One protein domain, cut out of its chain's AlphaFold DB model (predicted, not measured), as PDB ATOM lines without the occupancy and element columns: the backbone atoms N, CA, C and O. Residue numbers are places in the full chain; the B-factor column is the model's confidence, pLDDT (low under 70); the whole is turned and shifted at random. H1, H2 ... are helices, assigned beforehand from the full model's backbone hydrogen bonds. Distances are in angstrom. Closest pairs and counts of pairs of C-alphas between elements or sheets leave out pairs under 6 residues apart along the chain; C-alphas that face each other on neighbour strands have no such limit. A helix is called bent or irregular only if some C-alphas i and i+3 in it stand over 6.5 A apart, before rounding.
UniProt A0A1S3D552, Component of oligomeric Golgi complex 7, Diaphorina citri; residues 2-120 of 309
ATOM      1  N   HIS A   2      37.397 -45.194  -5.343       39.78
ATOM      2  CA  HIS A   2      38.476 -44.907  -6.315       39.78
ATOM      3  C   HIS A   2      38.271 -45.507  -7.727       39.78
ATOM      4  O   HIS A   2      38.624 -44.866  -8.711       39.78
ATOM      5  N   ILE A   3      37.624 -46.675  -7.852       41.31
ATOM      6  CA  ILE A   3      37.367 -47.347  -9.147       41.31
ATOM      7  C   ILE A   3      36.339 -46.588 -10.012       41.31
ATOM      8  O   ILE A   3      36.502 -46.488 -11.223       41.31
ATOM      9  N   GLN A   4      35.319 -45.975  -9.399       43.72
ATOM     10  CA  GLN A   4      34.285 -45.210 -10.119       43.72
ATOM     11  C   GLN A   4      34.838 -43.968 -10.840       43.72
ATOM     12  O   GLN A   4      34.273 -43.548 -11.844       43.72
ATOM     13  N   LYS A   5      35.951 -43.401 -10.358       50.00
ATOM     14  CA  LYS A   5      36.562 -42.181 -10.913       50.00
ATOM     15  C   LYS A   5      37.450 -42.472 -12.135       50.00
ATOM     16  O   LYS A   5      37.466 -41.681 -13.069       50.00
ATOM     17  N   HIS A   6      38.101 -43.637 -12.181       47.84
ATOM     18  CA  HIS A   6      38.866 -44.105 -13.350       47.84
ATOM     19  C   HIS A   6      37.981 -44.434 -14.557       47.84
ATOM     20  O   HIS A   6      38.336 -44.125 -15.692       47.84
ATOM     21  N   ILE A   7      36.812 -45.027 -14.304       51.31
ATOM     22  CA  ILE A   7      35.837 -45.372 -15.348       51.31
ATOM     23  C   ILE A   7      35.365 -44.114 -16.091       51.31
ATOM     24  O   ILE A   7      35.107 -44.178 -17.285       51.31
ATOM     25  N   PHE A   8      35.292 -42.973 -15.406       55.81
ATOM     26  CA  PHE A   8      34.753 -41.730 -15.949       55.81
ATOM     27  C   PHE A   8      35.658 -41.049 -16.990       55.81
ATOM     28  O   PHE A   8      35.180 -40.562 -18.007       55.81
ATOM     29  N   LEU A   9      36.974 -41.036 -16.769       54.34
ATOM     30  CA  LEU A   9      37.917 -40.430 -17.720       54.34
ATOM     31  C   LEU A   9      38.145 -41.330 -18.939       54.34
ATOM     32  O   LEU A   9      38.227 -40.848 -20.065       54.34
ATOM     33  N   LEU A  10      38.168 -42.646 -18.720       55.72
ATOM     34  CA  LEU A  10      38.257 -43.645 -19.786       55.72
ATOM     35  C   LEU A  10      36.954 -43.772 -20.593       55.72
ATOM     36  O   LEU A  10      36.988 -44.219 -21.738       55.72
ATOM     37  N   SER A  11      35.805 -43.372 -20.037       63.22
ATOM     38  CA  SER A  11      34.527 -43.384 -20.755       63.22
ATOM     39  C   SER A  11      34.309 -42.152 -21.631       63.22
ATOM     40  O   SER A  11      33.441 -42.198 -22.500       63.22
ATOM     41  N   LEU A  12      35.106 -41.087 -21.480       66.38
ATOM     42  CA  LEU A  12      34.965 -39.854 -22.257       66.38
ATOM     43  C   LEU A  12      35.103 -40.072 -23.781       66.38
ATOM     44  O   LEU A  12      34.217 -39.625 -24.514       66.38
ATOM     45  N   PRO A  13      36.110 -40.813 -24.295       65.25
ATOM     46  CA  PRO A  13      36.191 -41.129 -25.725       65.25
ATOM     47  C   PRO A  13      35.030 -42.012 -26.201       65.25
ATOM     48  O   PRO A  13      34.544 -41.863 -27.324       65.25
ATOM     49  N   LEU A  14      34.554 -42.920 -25.342       65.25
ATOM     50  CA  LEU A  14      33.435 -43.812 -25.644       65.25
ATOM     51  C   LEU A  14      32.116 -43.030 -25.743       65.25
ATOM     52  O   LEU A  14      31.326 -43.245 -26.660       65.25
ATOM     53  N   PHE A  15      31.921 -42.067 -24.841       69.25
ATOM     54  CA  PHE A  15      30.801 -41.135 -24.833       69.25
ATOM     55  C   PHE A  15      30.846 -40.190 -26.039       69.25
ATOM     56  O   PHE A  15      29.835 -40.011 -26.715       69.25
ATOM     57  N   GLN A  16      32.024 -39.662 -26.389       71.31
ATOM     58  CA  GLN A  16      32.215 -38.861 -27.600       71.31
ATOM     59  C   GLN A  16      31.860 -39.648 -28.869       71.31
ATOM     60  O   GLN A  16      31.209 -39.109 -29.770       71.31
ATOM     61  N   LYS A  17      32.262 -40.923 -28.948       72.88
ATOM     62  CA  LYS A  17      31.905 -41.808 -30.062       72.88
ATOM     63  C   LYS A  17      30.396 -42.059 -30.111       72.88
ATOM     64  O   LYS A  17      29.794 -41.853 -31.158       72.88
ATOM     65  N   PHE A  18      29.783 -42.405 -28.978       76.81
ATOM     66  CA  PHE A  18      28.334 -42.590 -28.869       76.81
ATOM     67  C   PHE A  18      27.553 -41.348 -29.322       76.81
ATOM     68  O   PHE A  18      26.647 -41.459 -30.147       76.81
ATOM     69  N   LEU A  19      27.929 -40.160 -28.837       75.75
ATOM     70  CA  LEU A  19      27.304 -38.899 -29.244       75.75
ATOM     71  C   LEU A  19      27.502 -38.631 -30.735       75.75
ATOM     72  O   LEU A  19      26.568 -38.213 -31.408       75.75
ATOM     73  N   THR A  20      28.686 -38.916 -31.278       78.06
ATOM     74  CA  THR A  20      28.943 -38.767 -32.716       78.06
ATOM     75  C   THR A  20      28.009 -39.651 -33.544       78.06
ATOM     76  O   THR A  20      27.373 -39.157 -34.476       78.06
ATOM     77  N   ASP A  21      27.871 -40.925 -33.182       76.19
ATOM     78  CA  ASP A  21      26.996 -41.876 -33.878       76.19
ATOM     79  C   ASP A  21      25.513 -41.488 -33.749       76.19
ATOM     80  O   ASP A  21      24.746 -41.586 -34.709       76.19
ATOM     81  N   TYR A  22      25.105 -40.990 -32.579       76.62
ATOM     82  CA  TYR A  22      23.758 -40.473 -32.349       76.62
ATOM     83  C   TYR A  22      23.459 -39.244 -33.221       76.62
ATOM     84  O   TYR A  22      22.417 -39.189 -33.880       76.62
ATOM     85  N   LEU A  23      24.398 -38.296 -33.314       79.88
ATOM     86  CA  LEU A  23      24.266 -37.111 -34.167       79.88
ATOM     87  C   LEU A  23      24.200 -37.460 -35.656       79.88
ATOM     88  O   LEU A  23      23.466 -36.811 -36.400       79.88
ATOM     89  N   HIS A  24      24.893 -38.513 -36.100       81.25
ATOM     90  CA  HIS A  24      24.769 -39.003 -37.474       81.25
ATOM     91  C   HIS A  24      23.342 -39.456 -37.812       81.25
ATOM     92  O   HIS A  24      22.865 -39.191 -38.917       81.25
ATOM     93  N   ARG A  25      22.632 -40.087 -36.866       77.25
ATOM     94  CA  ARG A  25      21.225 -40.474 -37.060       77.25
ATOM     95  C   ARG A  25      20.321 -39.254 -37.181       77.25
ATOM     96  O   ARG A  25      19.512 -39.200 -38.103       77.25
ATOM     97  N   PHE A  26      20.500 -38.254 -36.319       74.56
ATOM     98  CA  PHE A  26      19.751 -36.998 -36.418       74.56
ATOM     99  C   PHE A  26      19.997 -36.292 -37.751       74.56
ATOM    100  O   PHE A  26      19.040 -35.908 -38.411       74.56
ATOM    101  N   ALA A  27      21.252 -36.199 -38.199       77.44
ATOM    102  CA  ALA A  27      21.580 -35.611 -39.496       77.44
ATOM    103  C   ALA A  27      20.917 -36.358 -40.669       77.44
ATOM    104  O   ALA A  27      20.536 -35.739 -41.663       77.44
ATOM    105  N   SER A  28      20.750 -37.683 -40.563       79.44
ATOM    106  CA  SER A  28      20.002 -38.465 -41.553       79.44
ATOM    107  C   SER A  28      18.519 -38.090 -41.581       79.44
ATOM    108  O   SER A  28      17.948 -37.987 -42.663       79.44
ATOM    109  N   ILE A  29      17.904 -37.858 -40.419       74.81
ATOM    110  CA  ILE A  29      16.496 -37.448 -40.328       74.81
ATOM    111  C   ILE A  29      16.315 -36.013 -40.842       74.81
ATOM    112  O   ILE A  29      15.416 -35.763 -41.637       74.81
ATOM    113  N   SER A  30      17.220 -35.090 -40.497       73.06
ATOM    114  CA  SER A  30      17.235 -33.724 -41.046       73.06
ATOM    115  C   SER A  30      17.250 -33.727 -42.579       73.06
ATOM    116  O   SER A  30      16.498 -32.988 -43.215       73.06
ATOM    117  N   LYS A  31      18.056 -34.609 -43.188       77.12
ATOM    118  CA  LYS A  31      18.093 -34.794 -44.647       77.12
ATOM    119  C   LYS A  31      16.792 -35.364 -45.211       77.12
ATOM    120  O   LYS A  31      16.400 -34.964 -46.301       77.12
ATOM    121  N   GLN A  32      16.124 -36.269 -44.498       78.19
ATOM    122  CA  GLN A  32      14.827 -36.802 -44.927       78.19
ATOM    123  C   GLN A  32      13.749 -35.712 -44.933       78.19
ATOM    124  O   GLN A  32      13.062 -35.563 -45.941       78.19
ATOM    125  N   ILE A  33      13.675 -34.883 -43.887       71.94
ATOM    126  CA  ILE A  33      12.763 -33.725 -43.841       71.94
ATOM    127  C   ILE A  33      13.081 -32.754 -44.988       71.94
ATOM    128  O   ILE A  33      12.188 -32.348 -45.729       71.94
ATOM    129  N   SER A  34      14.371 -32.478 -45.220       69.56
ATOM    130  CA  SER A  34      14.824 -31.663 -46.360       69.56
ATOM    131  C   SER A  34      14.436 -32.272 -47.711       69.56
ATOM    132  O   SER A  34      14.191 -31.550 -48.663       69.56
ATOM    133  N   SER A  35      14.379 -33.595 -47.848       71.62
ATOM    134  CA  SER A  35      13.937 -34.211 -49.106       71.62
ATOM    135  C   SER A  35      12.420 -34.143 -49.299       71.62
ATOM    136  O   SER A  35      11.963 -34.063 -50.433       71.62
ATOM    137  N   GLN A  36      11.653 -34.136 -48.204       69.12
ATOM    138  CA  GLN A  36      10.191 -34.146 -48.226       69.12
ATOM    139  C   GLN A  36       9.569 -32.756 -48.410       69.12
ATOM    140  O   GLN A  36       8.492 -32.676 -48.984       69.12
ATOM    141  N   HIS A  37      10.229 -31.665 -47.999       65.69
ATOM    142  CA  HIS A  37       9.663 -30.314 -48.184       65.69
ATOM    143  C   HIS A  37       9.528 -29.889 -49.661       65.69
ATOM    144  O   HIS A  37       8.754 -28.987 -49.971       65.69
ATOM    145  N   ASN A  38      10.270 -30.536 -50.569       62.00
ATOM    146  CA  ASN A  38      10.180 -30.315 -52.017       62.00
ATOM    147  C   ASN A  38       9.004 -31.059 -52.669       62.00
ATOM    148  O   ASN A  38       8.735 -30.858 -53.854       62.00
ATOM    149  N   ASP A  39       8.332 -31.947 -51.936       63.56
ATOM    150  CA  ASP A  39       7.165 -32.655 -52.440       63.56
ATOM    151  C   ASP A  39       5.929 -31.756 -52.313       63.56
ATOM    152  O   ASP A  39       5.510 -31.392 -51.215       63.56
ATOM    153  N   ALA A  40       5.331 -31.407 -53.453       56.41
ATOM    154  CA  ALA A  40       4.162 -30.534 -53.537       56.41
ATOM    155  C   ALA A  40       2.919 -31.087 -52.807       56.41
ATOM    156  O   ALA A  40       1.936 -30.364 -52.656       56.41
ATOM    157  N   GLN A  41       2.936 -32.358 -52.391       54.66
ATOM    158  CA  GLN A  41       1.847 -32.990 -51.641       54.66
ATOM    159  C   GLN A  41       1.970 -32.863 -50.120       54.66
ATOM    160  O   GLN A  41       1.002 -33.159 -49.417       54.66
ATOM    161  N   VAL A  42       3.130 -32.462 -49.591       61.16
ATOM    162  CA  VAL A  42       3.326 -32.378 -48.142       61.16
ATOM    163  C   VAL A  42       2.896 -31.001 -47.649       61.16
ATOM    164  O   VAL A  42       3.487 -29.984 -48.004       61.16
ATOM    165  N   ASP A  43       1.862 -30.976 -46.806       69.12
ATOM    166  CA  ASP A  43       1.407 -29.753 -46.151       69.12
ATOM    167  C   ASP A  43       2.525 -29.203 -45.249       69.12
ATOM    168  O   ASP A  43       2.996 -29.881 -44.327       69.12
ATOM    169  N   ALA A  44       2.953 -27.967 -45.517       71.12
ATOM    170  CA  ALA A  44       3.987 -27.269 -44.758       71.12
ATOM    171  C   ALA A  44       3.682 -27.267 -43.251       71.12
ATOM    172  O   ALA A  44       4.584 -27.409 -42.420       71.12
ATOM    173  N   TRP A  45       2.398 -27.216 -42.891       77.31
ATOM    174  CA  TRP A  45       1.947 -27.216 -41.505       77.31
ATOM    175  C   TRP A  45       2.070 -28.566 -40.803       77.31
ATOM    176  O   TRP A  45       2.082 -28.614 -39.575       77.31
ATOM    177  N   HIS A  46       2.233 -29.664 -41.543       82.00
ATOM    178  CA  HIS A  46       2.580 -30.953 -40.952       82.00
ATOM    179  C   HIS A  46       4.074 -31.039 -40.609       82.00
ATOM    180  O   HIS A  46       4.450 -31.593 -39.575       82.00
ATOM    181  N   LEU A  47       4.938 -30.472 -41.457       83.69
ATOM    182  CA  LEU A  47       6.391 -30.491 -41.256       83.69
ATOM    183  C   LEU A  47       6.858 -29.469 -40.218       83.69
ATOM    184  O   LEU A  47       7.846 -29.712 -39.524       83.69
ATOM    185  N   PHE A  48       6.161 -28.341 -40.090       86.12
ATOM    186  CA  PHE A  48       6.568 -27.259 -39.199       86.12
ATOM    187  C   PHE A  48       6.682 -27.687 -37.715       86.12
ATOM    188  O   PHE A  48       7.765 -27.520 -37.141       86.12
ATOM    189  N   PRO A  49       5.676 -28.341 -37.091       87.31
ATOM    190  CA  PRO A  49       5.790 -28.827 -35.713       87.31
ATOM    191  C   PRO A  49       6.903 -29.862 -35.531       87.31
ATOM    192  O   PRO A  49       7.564 -29.890 -34.493       87.31
ATOM    193  N   LEU A  50       7.145 -30.699 -36.548       87.25
ATOM    194  CA  LEU A  50       8.236 -31.673 -36.530       87.25
ATOM    195  C   LEU A  50       9.593 -30.960 -36.470       87.25
ATOM    196  O   LEU A  50      10.436 -31.320 -35.648       87.25
ATOM    197  N   CYS A  51       9.793 -29.929 -37.295       88.75
ATOM    198  CA  CYS A  51      11.029 -29.148 -37.312       88.75
ATOM    199  C   CYS A  51      11.280 -28.441 -35.971       88.75
ATOM    200  O   CYS A  51      12.393 -28.508 -35.444       88.75
ATOM    201  N   LEU A  52      10.243 -27.850 -35.368       89.19
ATOM    202  CA  LEU A  52      10.353 -27.247 -34.038       89.19
ATOM    203  C   LEU A  52      10.660 -28.280 -32.948       89.19
ATOM    204  O   LEU A  52      11.501 -28.024 -32.087       89.19
ATOM    205  N   GLY A  53      10.059 -29.470 -33.015       89.25
ATOM    206  CA  GLY A  53      10.395 -30.578 -32.118       89.25
ATOM    207  C   GLY A  53      11.867 -30.995 -32.223       89.25
ATOM    208  O   GLY A  53      12.518 -31.243 -31.206       89.25
ATOM    209  N   PHE A  54      12.430 -31.008 -33.435       88.31
ATOM    210  CA  PHE A  54      13.858 -31.264 -33.645       88.31
ATOM    211  C   PHE A  54      14.751 -30.155 -33.085       88.31
ATOM    212  O   PHE A  54      15.753 -30.473 -32.440       88.31
ATOM    213  N   LEU A  55      14.394 -28.882 -33.286       90.81
ATOM    214  CA  LEU A  55      15.119 -27.752 -32.694       90.81
ATOM    215  C   LEU A  55      15.105 -27.831 -31.169       90.81
ATOM    216  O   LEU A  55      16.157 -27.736 -30.541       90.81
ATOM    217  N   GLN A  56      13.942 -28.087 -30.571       91.69
ATOM    218  CA  GLN A  56      13.827 -28.244 -29.126       91.69
ATOM    219  C   GLN A  56      14.706 -29.393 -28.611       91.69
ATOM    220  O   GLN A  56      15.442 -29.203 -27.645       91.69
ATOM    221  N   ALA A  57      14.697 -30.556 -29.274       89.62
ATOM    222  CA  ALA A  57      15.534 -31.693 -28.886       89.62
ATOM    223  C   ALA A  57      17.041 -31.382 -28.978       89.62
ATOM    224  O   ALA A  57      17.831 -31.849 -28.153       89.62
ATOM    225  N   GLN A  58      17.460 -30.580 -29.962       89.44
ATOM    226  CA  GLN A  58      18.845 -30.115 -30.078       89.44
ATOM    227  C   GLN A  58      19.203 -29.112 -28.977       89.44
ATOM    228  O   GLN A  58      20.289 -29.196 -28.405       89.44
ATOM    229  N   GLY A  59      18.283 -28.213 -28.631       90.88
ATOM    230  CA  GLY A  59      18.424 -27.302 -27.501       90.88
ATOM    231  C   GLY A  59      18.547 -28.022 -26.160       90.88
ATOM    232  O   GLY A  59      19.444 -27.718 -25.374       90.88
ATOM    233  N   ASP A  60      17.719 -29.046 -25.938       90.62
ATOM    234  CA  ASP A  60      17.808 -29.933 -24.773       90.62
ATOM    235  C   ASP A  60      19.174 -30.618 -24.702       90.62
ATOM    236  O   ASP A  60      19.773 -30.723 -23.629       90.62
ATOM    237  N   LEU A  61      19.685 -31.091 -25.843       88.62
ATOM    238  CA  LEU A  61      21.002 -31.712 -25.919       88.62
ATOM    239  C   LEU A  61      22.113 -30.711 -25.577       88.62
ATOM    240  O   LEU A  61      22.975 -31.044 -24.766       88.62
ATOM    241  N   LEU A  62      22.075 -29.494 -26.129       88.50
ATOM    242  CA  LEU A  62      23.033 -28.429 -25.805       88.50
ATOM    243  C   LEU A  62      23.015 -28.099 -24.309       88.50
ATOM    244  O   LEU A  62      24.069 -28.047 -23.674       88.50
ATOM    245  N   HIS A  63      21.824 -27.943 -23.729       88.44
ATOM    246  CA  HIS A  63      21.674 -27.677 -22.304       88.44
ATOM    247  C   HIS A  63      22.251 -28.820 -21.456       88.44
ATOM    248  O   HIS A  63      23.072 -28.588 -20.568       88.44
ATOM    249  N   ARG A  64      21.904 -30.075 -21.772       85.62
ATOM    250  CA  ARG A  64      22.435 -31.255 -21.068       85.62
ATOM    251  C   ARG A  64      23.948 -31.382 -21.204       85.62
ATOM    252  O   ARG A  64      24.593 -31.777 -20.238       85.62
ATOM    253  N   MET A  65      24.520 -31.046 -22.359       82.88
ATOM    254  CA  MET A  65      25.972 -31.026 -22.557       82.88
ATOM    255  C   MET A  65      26.649 -29.958 -21.691       82.88
ATOM    256  O   MET A  65      27.695 -30.234 -21.109       82.88
ATOM    257  N   CYS A  66      26.041 -28.780 -21.549       83.94
ATOM    258  CA  CYS A  66      26.533 -27.711 -20.678       83.94
ATOM    259  C   CYS A  66      26.475 -28.097 -19.190       83.94
ATOM    260  O   CYS A  66      27.446 -27.921 -18.451       83.94
ATOM    261  N   VAL A  67      25.359 -28.678 -18.741       84.00
ATOM    262  CA  VAL A  67      25.213 -29.163 -17.357       84.00
ATOM    263  C   VAL A  67      26.195 -30.296 -17.081       84.00
ATOM    264  O   VAL A  67      26.905 -30.272 -16.078       84.00
ATOM    265  N   TRP A  68      26.275 -31.274 -17.988       81.50
ATOM    266  CA  TRP A  68      27.239 -32.365 -17.884       81.50
ATOM    267  C   TRP A  68      28.664 -31.822 -17.808       81.50
ATOM    268  O   TRP A  68      29.436 -32.278 -16.970       81.50
ATOM    269  N   SER A  69      28.978 -30.810 -18.619       77.56
ATOM    270  CA  SER A  69      30.268 -30.144 -18.582       77.56
ATOM    271  C   SER A  69      30.583 -29.573 -17.200       77.56
ATOM    272  O   SER A  69      31.600 -29.905 -16.594       77.56
ATOM    273  N   THR A  70      29.662 -28.792 -16.652       78.94
ATOM    274  CA  THR A  70      29.831 -28.167 -15.337       78.94
ATOM    275  C   THR A  70      30.073 -29.221 -14.249       78.94
ATOM    276  O   THR A  70      31.055 -29.139 -13.513       78.94
ATOM    277  N   LEU A  71      29.262 -30.287 -14.230       78.94
ATOM    278  CA  LEU A  71      29.399 -31.398 -13.282       78.94
ATOM    279  C   LEU A  71      30.733 -32.144 -13.426       78.94
ATOM    280  O   LEU A  71      31.329 -32.545 -12.426       78.94
ATOM    281  N   VAL A  72      31.216 -32.348 -14.658       74.06
ATOM    282  CA  VAL A  72      32.545 -32.925 -14.925       74.06
ATOM    283  C   VAL A  72      33.624 -32.042 -14.304       74.06
ATOM    284  O   VAL A  72      34.475 -32.550 -13.573       74.06
ATOM    285  N   GLY A  73      33.578 -30.733 -14.571       73.00
ATOM    286  CA  GLY A  73      34.545 -29.762 -14.063       73.00
ATOM    287  C   GLY A  73      34.601 -29.740 -12.535       73.00
ATOM    288  O   GLY A  73      35.678 -29.891 -11.953       73.00
ATOM    289  N   GLU A  74      33.444 -29.649 -11.875       76.25
ATOM    290  CA  GLU A  74      33.321 -29.696 -10.411       76.25
ATOM    291  C   GLU A  74      33.871 -31.007  -9.839       76.25
ATOM    292  O   GLU A  74      34.706 -31.009  -8.929       76.25
ATOM    293  N   ARG A  75      33.470 -32.144 -10.423       73.38
ATOM    294  CA  ARG A  75      33.874 -33.470  -9.950       73.38
ATOM    295  C   ARG A  75      35.378 -33.682 -10.063       73.38
ATOM    296  O   ARG A  75      35.951 -34.306  -9.166       73.38
ATOM    297  N   VAL A  76      35.992 -33.176 -11.135       70.56
ATOM    298  CA  VAL A  76      37.443 -33.181 -11.362       70.56
ATOM    299  C   VAL A  76      38.144 -32.311 -10.321       70.56
ATOM    300  O   VAL A  76      39.111 -32.770  -9.707       70.56
ATOM    301  N   ASN A  77      37.624 -31.111 -10.058       71.56
ATOM    302  CA  ASN A  77      38.171 -30.194  -9.060       71.56
ATOM    303  C   ASN A  77      38.142 -30.805  -7.643       71.56
ATOM    304  O   ASN A  77      39.159 -30.821  -6.954       71.56
ATOM    305  N   GLU A  78      37.033 -31.440  -7.246       72.25
ATOM    306  CA  GLU A  78      36.926 -32.168  -5.971       72.25
ATOM    307  C   GLU A  78      37.865 -33.388  -5.877       72.25
ATOM    308  O   GLU A  78      38.128 -33.906  -4.790       72.25
ATOM    309  N   THR A  79      38.321 -33.929  -7.011       66.12
ATOM    310  CA  THR A  79      39.239 -35.078  -7.028       66.12
ATOM    311  C   THR A  79      40.713 -34.707  -6.991       66.12
ATOM    312  O   THR A  79      41.532 -35.625  -6.880       66.12
ATOM    313  N   ARG A  80      41.049 -33.413  -7.025       63.66
ATOM    314  CA  ARG A  80      42.432 -32.922  -6.985       63.66
ATOM    315  C   ARG A  80      43.192 -33.423  -5.756       63.66
ATOM    316  O   ARG A  80      42.631 -33.538  -4.670       63.66
ATOM    317  N   GLY A  81      44.477 -33.731  -5.950       59.59
ATOM    318  CA  GLY A  81      45.398 -34.132  -4.879       59.59
ATOM    319  C   GLY A  81      45.146 -35.521  -4.284       59.59
ATOM    320  O   GLY A  81      45.765 -35.877  -3.288       59.59
ATOM    321  N   ASN A  82      44.247 -36.320  -4.866       64.50
ATOM    322  CA  ASN A  82      44.032 -37.695  -4.424       64.50
ATOM    323  C   ASN A  82      45.009 -38.652  -5.117       64.50
ATOM    324  O   ASN A  82      45.412 -38.424  -6.256       64.50
ATOM    325  N   ALA A  83      45.282 -39.801  -4.489       54.53
ATOM    326  CA  ALA A  83      46.179 -40.834  -5.024       54.53
ATOM    327  C   ALA A  83      45.892 -41.205  -6.499       54.53
ATOM    328  O   ALA A  83      46.799 -41.481  -7.271       54.53
ATOM    329  N   VAL A  84      44.631 -41.156  -6.940       56.91
ATOM    330  CA  VAL A  84      44.260 -41.445  -8.338       56.91
ATOM    331  C   VAL A  84      44.898 -40.463  -9.325       56.91
ATOM    332  O   VAL A  84      45.393 -40.906 -10.352       56.91
ATOM    333  N   THR A  85      44.942 -39.162  -9.021       60.28
ATOM    334  CA  THR A  85      45.605 -38.172  -9.890       60.28
ATOM    335  C   THR A  85      47.129 -38.295  -9.862       60.28
ATOM    336  O   THR A  85      47.766 -38.032 -10.876       60.28
ATOM    337  N   GLU A  86      47.712 -38.762  -8.752       60.72
ATOM    338  CA  GLU A  86      49.159 -39.017  -8.649       60.72
ATOM    339  C   GLU A  86      49.602 -40.250  -9.451       60.72
ATOM    340  O   GLU A  86      50.697 -40.266 -10.008       60.72
ATOM    341  N   TYR A  87      48.739 -41.266  -9.569       63.84
ATOM    342  CA  TYR A  87      49.059 -42.533 -10.237       63.84
ATOM    343  C   TYR A  87      48.464 -42.682 -11.641       63.84
ATOM    344  O   TYR A  87      48.553 -43.761 -12.223       63.84
ATOM    345  N   VAL A  88      47.901 -41.626 -12.238       65.00
ATOM    346  CA  VAL A  88      47.318 -41.672 -13.596       65.00
ATOM    347  C   VAL A  88      48.289 -42.243 -14.642       65.00
ATOM    348  O   VAL A  88      47.866 -42.976 -15.535       65.00
ATOM    349  N   GLN A  89      49.590 -41.982 -14.490       65.88
ATOM    350  CA  GLN A  89      50.644 -42.480 -15.384       65.88
ATOM    351  C   GLN A  89      50.787 -44.013 -15.381       65.88
ATOM    352  O   GLN A  89      51.373 -44.568 -16.304       65.88
ATOM    353  N   LEU A  90      50.262 -44.705 -14.360       67.44
ATOM    354  CA  LEU A  90      50.244 -46.170 -14.289       67.44
ATOM    355  C   LEU A  90      49.076 -46.788 -15.070       67.44
ATOM    356  O   LEU A  90      49.104 -47.981 -15.361       67.44
ATOM    357  N   TYR A  91      48.051 -45.994 -15.386       60.66
ATOM    358  CA  TYR A  91      46.804 -46.474 -15.987       60.66
ATOM    359  C   TYR A  91      46.585 -45.996 -17.424       60.66
ATOM    360  O   TYR A  91      45.804 -46.618 -18.140       60.66
ATOM    361  N   LEU A  92      47.232 -44.906 -17.838       68.69
ATOM    362  CA  LEU A  92      47.079 -44.303 -19.161       68.69
ATOM    363  C   LEU A  92      48.346 -44.473 -20.000       68.69
ATOM    364  O   LEU A  92      49.465 -44.405 -19.491       68.69
ATOM    365  N   ASN A  93      48.183 -44.630 -21.314       72.62
ATOM    366  CA  ASN A  93      49.311 -44.545 -22.238       72.62
ATOM    367  C   ASN A  93      49.808 -43.088 -22.382       72.62
ATOM    368  O   ASN A  93      49.247 -42.146 -21.816       72.62
ATOM    369  N   ARG A  94      50.896 -42.878 -23.131       73.00
ATOM    370  CA  ARG A  94      51.551 -41.562 -23.246       73.00
ATOM    371  C   ARG A  94      50.640 -40.480 -23.845       73.00
ATOM    372  O   ARG A  94      50.685 -39.338 -23.388       73.00
ATOM    373  N   ASP A  95      49.818 -40.832 -24.829       68.38
ATOM    374  CA  ASP A  95      48.911 -39.894 -25.499       68.38
ATOM    375  C   ASP A  95      47.689 -39.582 -24.628       68.38
ATOM    376  O   ASP A  95      47.316 -38.418 -24.475       68.38
ATOM    377  N   GLU A  96      47.129 -40.596 -23.970       62.66
ATOM    378  CA  GLU A  96      46.038 -40.456 -23.001       62.66
ATOM    379  C   GLU A  96      46.457 -39.622 -21.785       62.66
ATOM    380  O   GLU A  96      45.708 -38.757 -21.339       62.66
ATOM    381  N   THR A  97      47.682 -39.818 -21.288       67.81
ATOM    382  CA  THR A  97      48.249 -39.032 -20.181       67.81
ATOM    383  C   THR A  97      48.419 -37.567 -20.575       67.81
ATOM    384  O   THR A  97      48.104 -36.669 -19.797       67.81
ATOM    385  N   ARG A  98      48.895 -37.300 -21.799       71.38
ATOM    386  CA  ARG A  98      49.016 -35.932 -22.317       71.38
ATOM    387  C   ARG A  98      47.643 -35.273 -22.447       71.38
ATOM    388  O   ARG A  98      47.487 -34.144 -21.997       71.38
ATOM    389  N   ALA A  99      46.663 -35.977 -23.013       67.19
ATOM    390  CA  ALA A  99      45.294 -35.483 -23.135       67.19
ATOM    391  C   ALA A  99      44.669 -35.195 -21.760       67.19
ATOM    392  O   ALA A  99      44.047 -34.152 -21.576       67.19
ATOM    393  N   PHE A 100      44.898 -36.075 -20.782       68.88
ATOM    394  CA  PHE A 100      44.424 -35.908 -19.413       68.88
ATOM    395  C   PHE A 100      45.066 -34.711 -18.693       68.88
ATOM    396  O   PHE A 100      44.367 -33.941 -18.041       68.88
ATOM    397  N   ASN A 101      46.376 -34.503 -18.842       72.19
ATOM    398  CA  ASN A 101      47.055 -33.358 -18.231       72.19
ATOM    399  C   ASN A 101      46.633 -32.030 -18.872       72.19
ATOM    400  O   ASN A 101      46.403 -31.057 -18.159       72.19
ATOM    401  N   SER A 102      46.473 -31.990 -20.200       72.88
ATOM    402  CA  SER A 102      45.898 -30.824 -20.881       72.88
ATOM    403  C   SER A 102      44.475 -30.534 -20.395       72.88
ATOM    404  O   SER A 102      44.123 -29.379 -20.182       72.88
ATOM    405  N   PHE A 103      43.676 -31.579 -20.173       69.81
ATOM    406  CA  PHE A 103      42.330 -31.475 -19.614       69.81
ATOM    407  C   PHE A 103      42.331 -30.925 -18.178       69.81
ATOM    408  O   PHE A 103      41.534 -30.045 -17.865       69.81
ATOM    409  N   LEU A 104      43.241 -31.385 -17.311       71.06
ATOM    410  CA  LEU A 104      43.378 -30.852 -15.952       71.06
ATOM    411  C   LEU A 104      43.775 -29.373 -15.951       71.06
ATOM    412  O   LEU A 104      43.164 -28.596 -15.222       71.06
ATOM    413  N   LEU A 105      44.735 -28.987 -16.799       71.81
ATOM    414  CA  LEU A 105      45.173 -27.597 -16.964       71.81
ATOM    415  C   LEU A 105      44.031 -26.679 -17.416       71.81
ATOM    416  O   LEU A 105      43.906 -25.569 -16.908       71.81
ATOM    417  N   MET A 106      43.172 -27.146 -18.326       66.94
ATOM    418  CA  MET A 106      41.966 -26.406 -18.712       66.94
ATOM    419  C   MET A 106      41.062 -26.191 -17.494       66.94
ATOM    420  O   MET A 106      40.744 -25.053 -17.157       66.94
ATOM    421  N   VAL A 107      40.743 -27.254 -16.748       67.81
ATOM    422  CA  VAL A 107      39.931 -27.152 -15.518       67.81
ATOM    423  C   VAL A 107      40.574 -26.239 -14.458       67.81
ATOM    424  O   VAL A 107      39.867 -25.594 -13.685       67.81
ATOM    425  N   GLU A 108      41.904 -26.152 -14.397       66.56
ATOM    426  CA  GLU A 108      42.658 -25.256 -13.501       66.56
ATOM    427  C   GLU A 108      42.521 -23.776 -13.837       66.56
ATOM    428  O   GLU A 108      42.480 -22.960 -12.917       66.56
ATOM    429  N   GLN A 109      42.396 -23.431 -15.115       68.81
ATOM    430  CA  GLN A 109      42.289 -22.043 -15.559       68.81
ATOM    431  C   GLN A 109      40.892 -21.443 -15.345       68.81
ATOM    432  O   GLN A 109      40.715 -20.242 -15.527       68.81
ATOM    433  N   GLY A 110      39.910 -22.246 -14.912       56.84
ATOM    434  CA  GLY A 110      38.566 -21.763 -14.584       56.84
ATOM    435  C   GLY A 110      37.782 -21.236 -15.789       56.84
ATOM    436  O   GLY A 110      36.800 -20.526 -15.599       56.84
ATOM    437  N   GLU A 111      38.206 -21.564 -17.012       59.19
ATOM    438  CA  GLU A 111      37.460 -21.224 -18.224       59.19
ATOM    439  C   GLU A 111      36.068 -21.887 -18.188       59.19
ATOM    440  O   GLU A 111      35.897 -22.957 -17.604       59.19
ATOM    441  N   GLU A 112      35.049 -21.268 -18.791       56.56
ATOM    442  CA  GLU A 112      33.774 -21.954 -19.024       56.56
ATOM    443  C   GLU A 112      34.024 -23.119 -19.989       56.56
ATOM    444  O   GLU A 112      34.110 -22.955 -21.208       56.56
ATOM    445  N   HIS A 113      34.209 -24.316 -19.433       58.62
ATOM    446  CA  HIS A 113      34.570 -25.486 -20.222       58.62
ATOM    447  C   HIS A 113      33.406 -25.871 -21.126       58.62
ATOM    448  O   HIS A 113      32.324 -26.228 -20.665       58.62
ATOM    449  N   GLN A 114      33.625 -25.888 -22.434       61.50
ATOM    450  CA  GLN A 114      32.812 -26.700 -23.328       61.50
ATOM    451  C   GLN A 114      33.538 -28.023 -23.534       61.50
ATOM    452  O   GLN A 114      34.329 -28.174 -24.466       61.50
ATOM    453  N   PHE A 115      33.308 -29.002 -22.654       65.44
ATOM    454  CA  PHE A 115      33.799 -30.351 -22.931       65.44
ATOM    455  C   PHE A 115      33.159 -30.864 -24.227       65.44
ATOM    456  O   PHE A 115      31.967 -30.679 -24.471       65.44
ATOM    457  N   LEU A 116      33.965 -31.536 -25.055       74.88
ATOM    458  CA  LEU A 116      33.576 -32.002 -26.393       74.88
ATOM    459  C   LEU A 116      33.170 -30.853 -27.349       74.88
ATOM    460  O   LEU A 116      32.105 -30.922 -27.969       74.88
ATOM    461  N   PRO A 117      34.026 -29.835 -27.562       78.19
ATOM    462  CA  PRO A 117      33.678 -28.654 -28.363       78.19
ATOM    463  C   PRO A 117      33.357 -29.007 -29.824       78.19
ATOM    464  O   PRO A 117      32.525 -28.378 -30.473       78.19
ATOM    465  N   SER A 118      33.961 -30.080 -30.346       82.31
ATOM    466  CA  SER A 118      33.653 -30.606 -31.679       82.31
ATOM    467  C   SER A 118      32.242 -31.193 -31.785       82.31
ATOM    468  O   SER A 118      31.649 -31.150 -32.861       82.31
ATOM    469  N   ILE A 119      31.697 -31.736 -30.692       82.56
ATOM    470  CA  ILE A 119      30.321 -32.235 -30.623       82.56
ATOM    471  C   ILE A 119      29.362 -31.062 -30.469       82.56
ATOM    472  O   ILE A 119      28.399 -31.001 -31.225       82.56
ATOM    473  N   VAL A 120      29.664 -30.105 -29.581       85.56
ATOM    474  CA  VAL A 120      28.877 -28.870 -29.430       85.56
ATOM    475  C   VAL A 120      28.734 -28.189 -30.789       85.56
ATOM    476  O   VAL A 120      27.625 -28.082 -31.295       85.56
TER     477      VAL A 120
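What this domain is: This is residues 2 to 120 of the 309 residues of the protein "Component of oligomeric Golgi complex 7" of Diaphorina citri (UniProt A0A1S3D552). Two long helices, arm H1b of the bent helix H1 and H2, run opposite ways as the long sides of an open, loose frame, with residues 38 to 43 sticking out at one end. At the other end H4 crosses the end of H2, with H1a and the short H3 near by, and the printed part folds back to the short H5, over the gap between the long helices. The 119 printed residues hold five named helices, H1 to H5 in order, and no named strand: all helix. The whole is loose, with a radius of gyration of the C-alphas of 19.7 A, and spans 65 by 25 by 23 A, a rod.

How they stand to each other: H1, residues 2 to 36, was assigned as one helix by its hydrogen bonds but is bent, C-alphas 10 and 13 being 6.8 A apart; its arms H1a, residues 2 to 10, and H1b, residues 13 to 36, stand at a steep tilt of 43 degrees. H1b and H2, residues 44 to 78, are close but not clearly touching, opposite ways at a shallow tilt of 12 degrees; their closest C-alphas, of Ile 33 and Leu 47, are 7.6 A apart. H1a is close to but not clearly touching H3, residues 83 to 86, at 7.0 A between the C-alphas of His 2 and Val 84, their closest. H4, residues 94 to 109, touches H2, about perpendicular at 89 degrees, closest at the C-alphas of Gly 73 and Val 107, 6.2 A. H5, residues 117 to 120, only just touches H1b, with 3 pairs of C-alphas within 8 A, the closest those of Thr 20 and Ile 119 at 7.0 A. In H1b and H4 every O i to N i+4 pair is within hydrogen-bond range, while H3 and H5, of 4 residues each, are too short for any O i to N i+4 pair; in H2 29 of 31 such pairs are within range, and in H1a 2 of 5, beside 3 of 6 O i to N i+3 pairs.

Where its parts are: H1a begins at C-alpha 2 (38.476, -44.907, -6.315), and H1b is 35.1 A long. H2 is 51.1 A long and only just irregular, C-alphas 46 and 49 being 6.50 A apart. H3 measures 5.0 A, H4 22.9 A and H5 4.9 A, ending at C-alpha 120 (28.877, -28.870, -29.430).

The domain as a whole: The two C-alphas farthest apart, of Ala 40 and Ala 83, are 65.0 A apart. The printed part has no cut and no long link. Mean pLDDT of the printed part is 71.5; 53 residues are under 70, among them 2 to 15, 36 to 43 and 79 to 92.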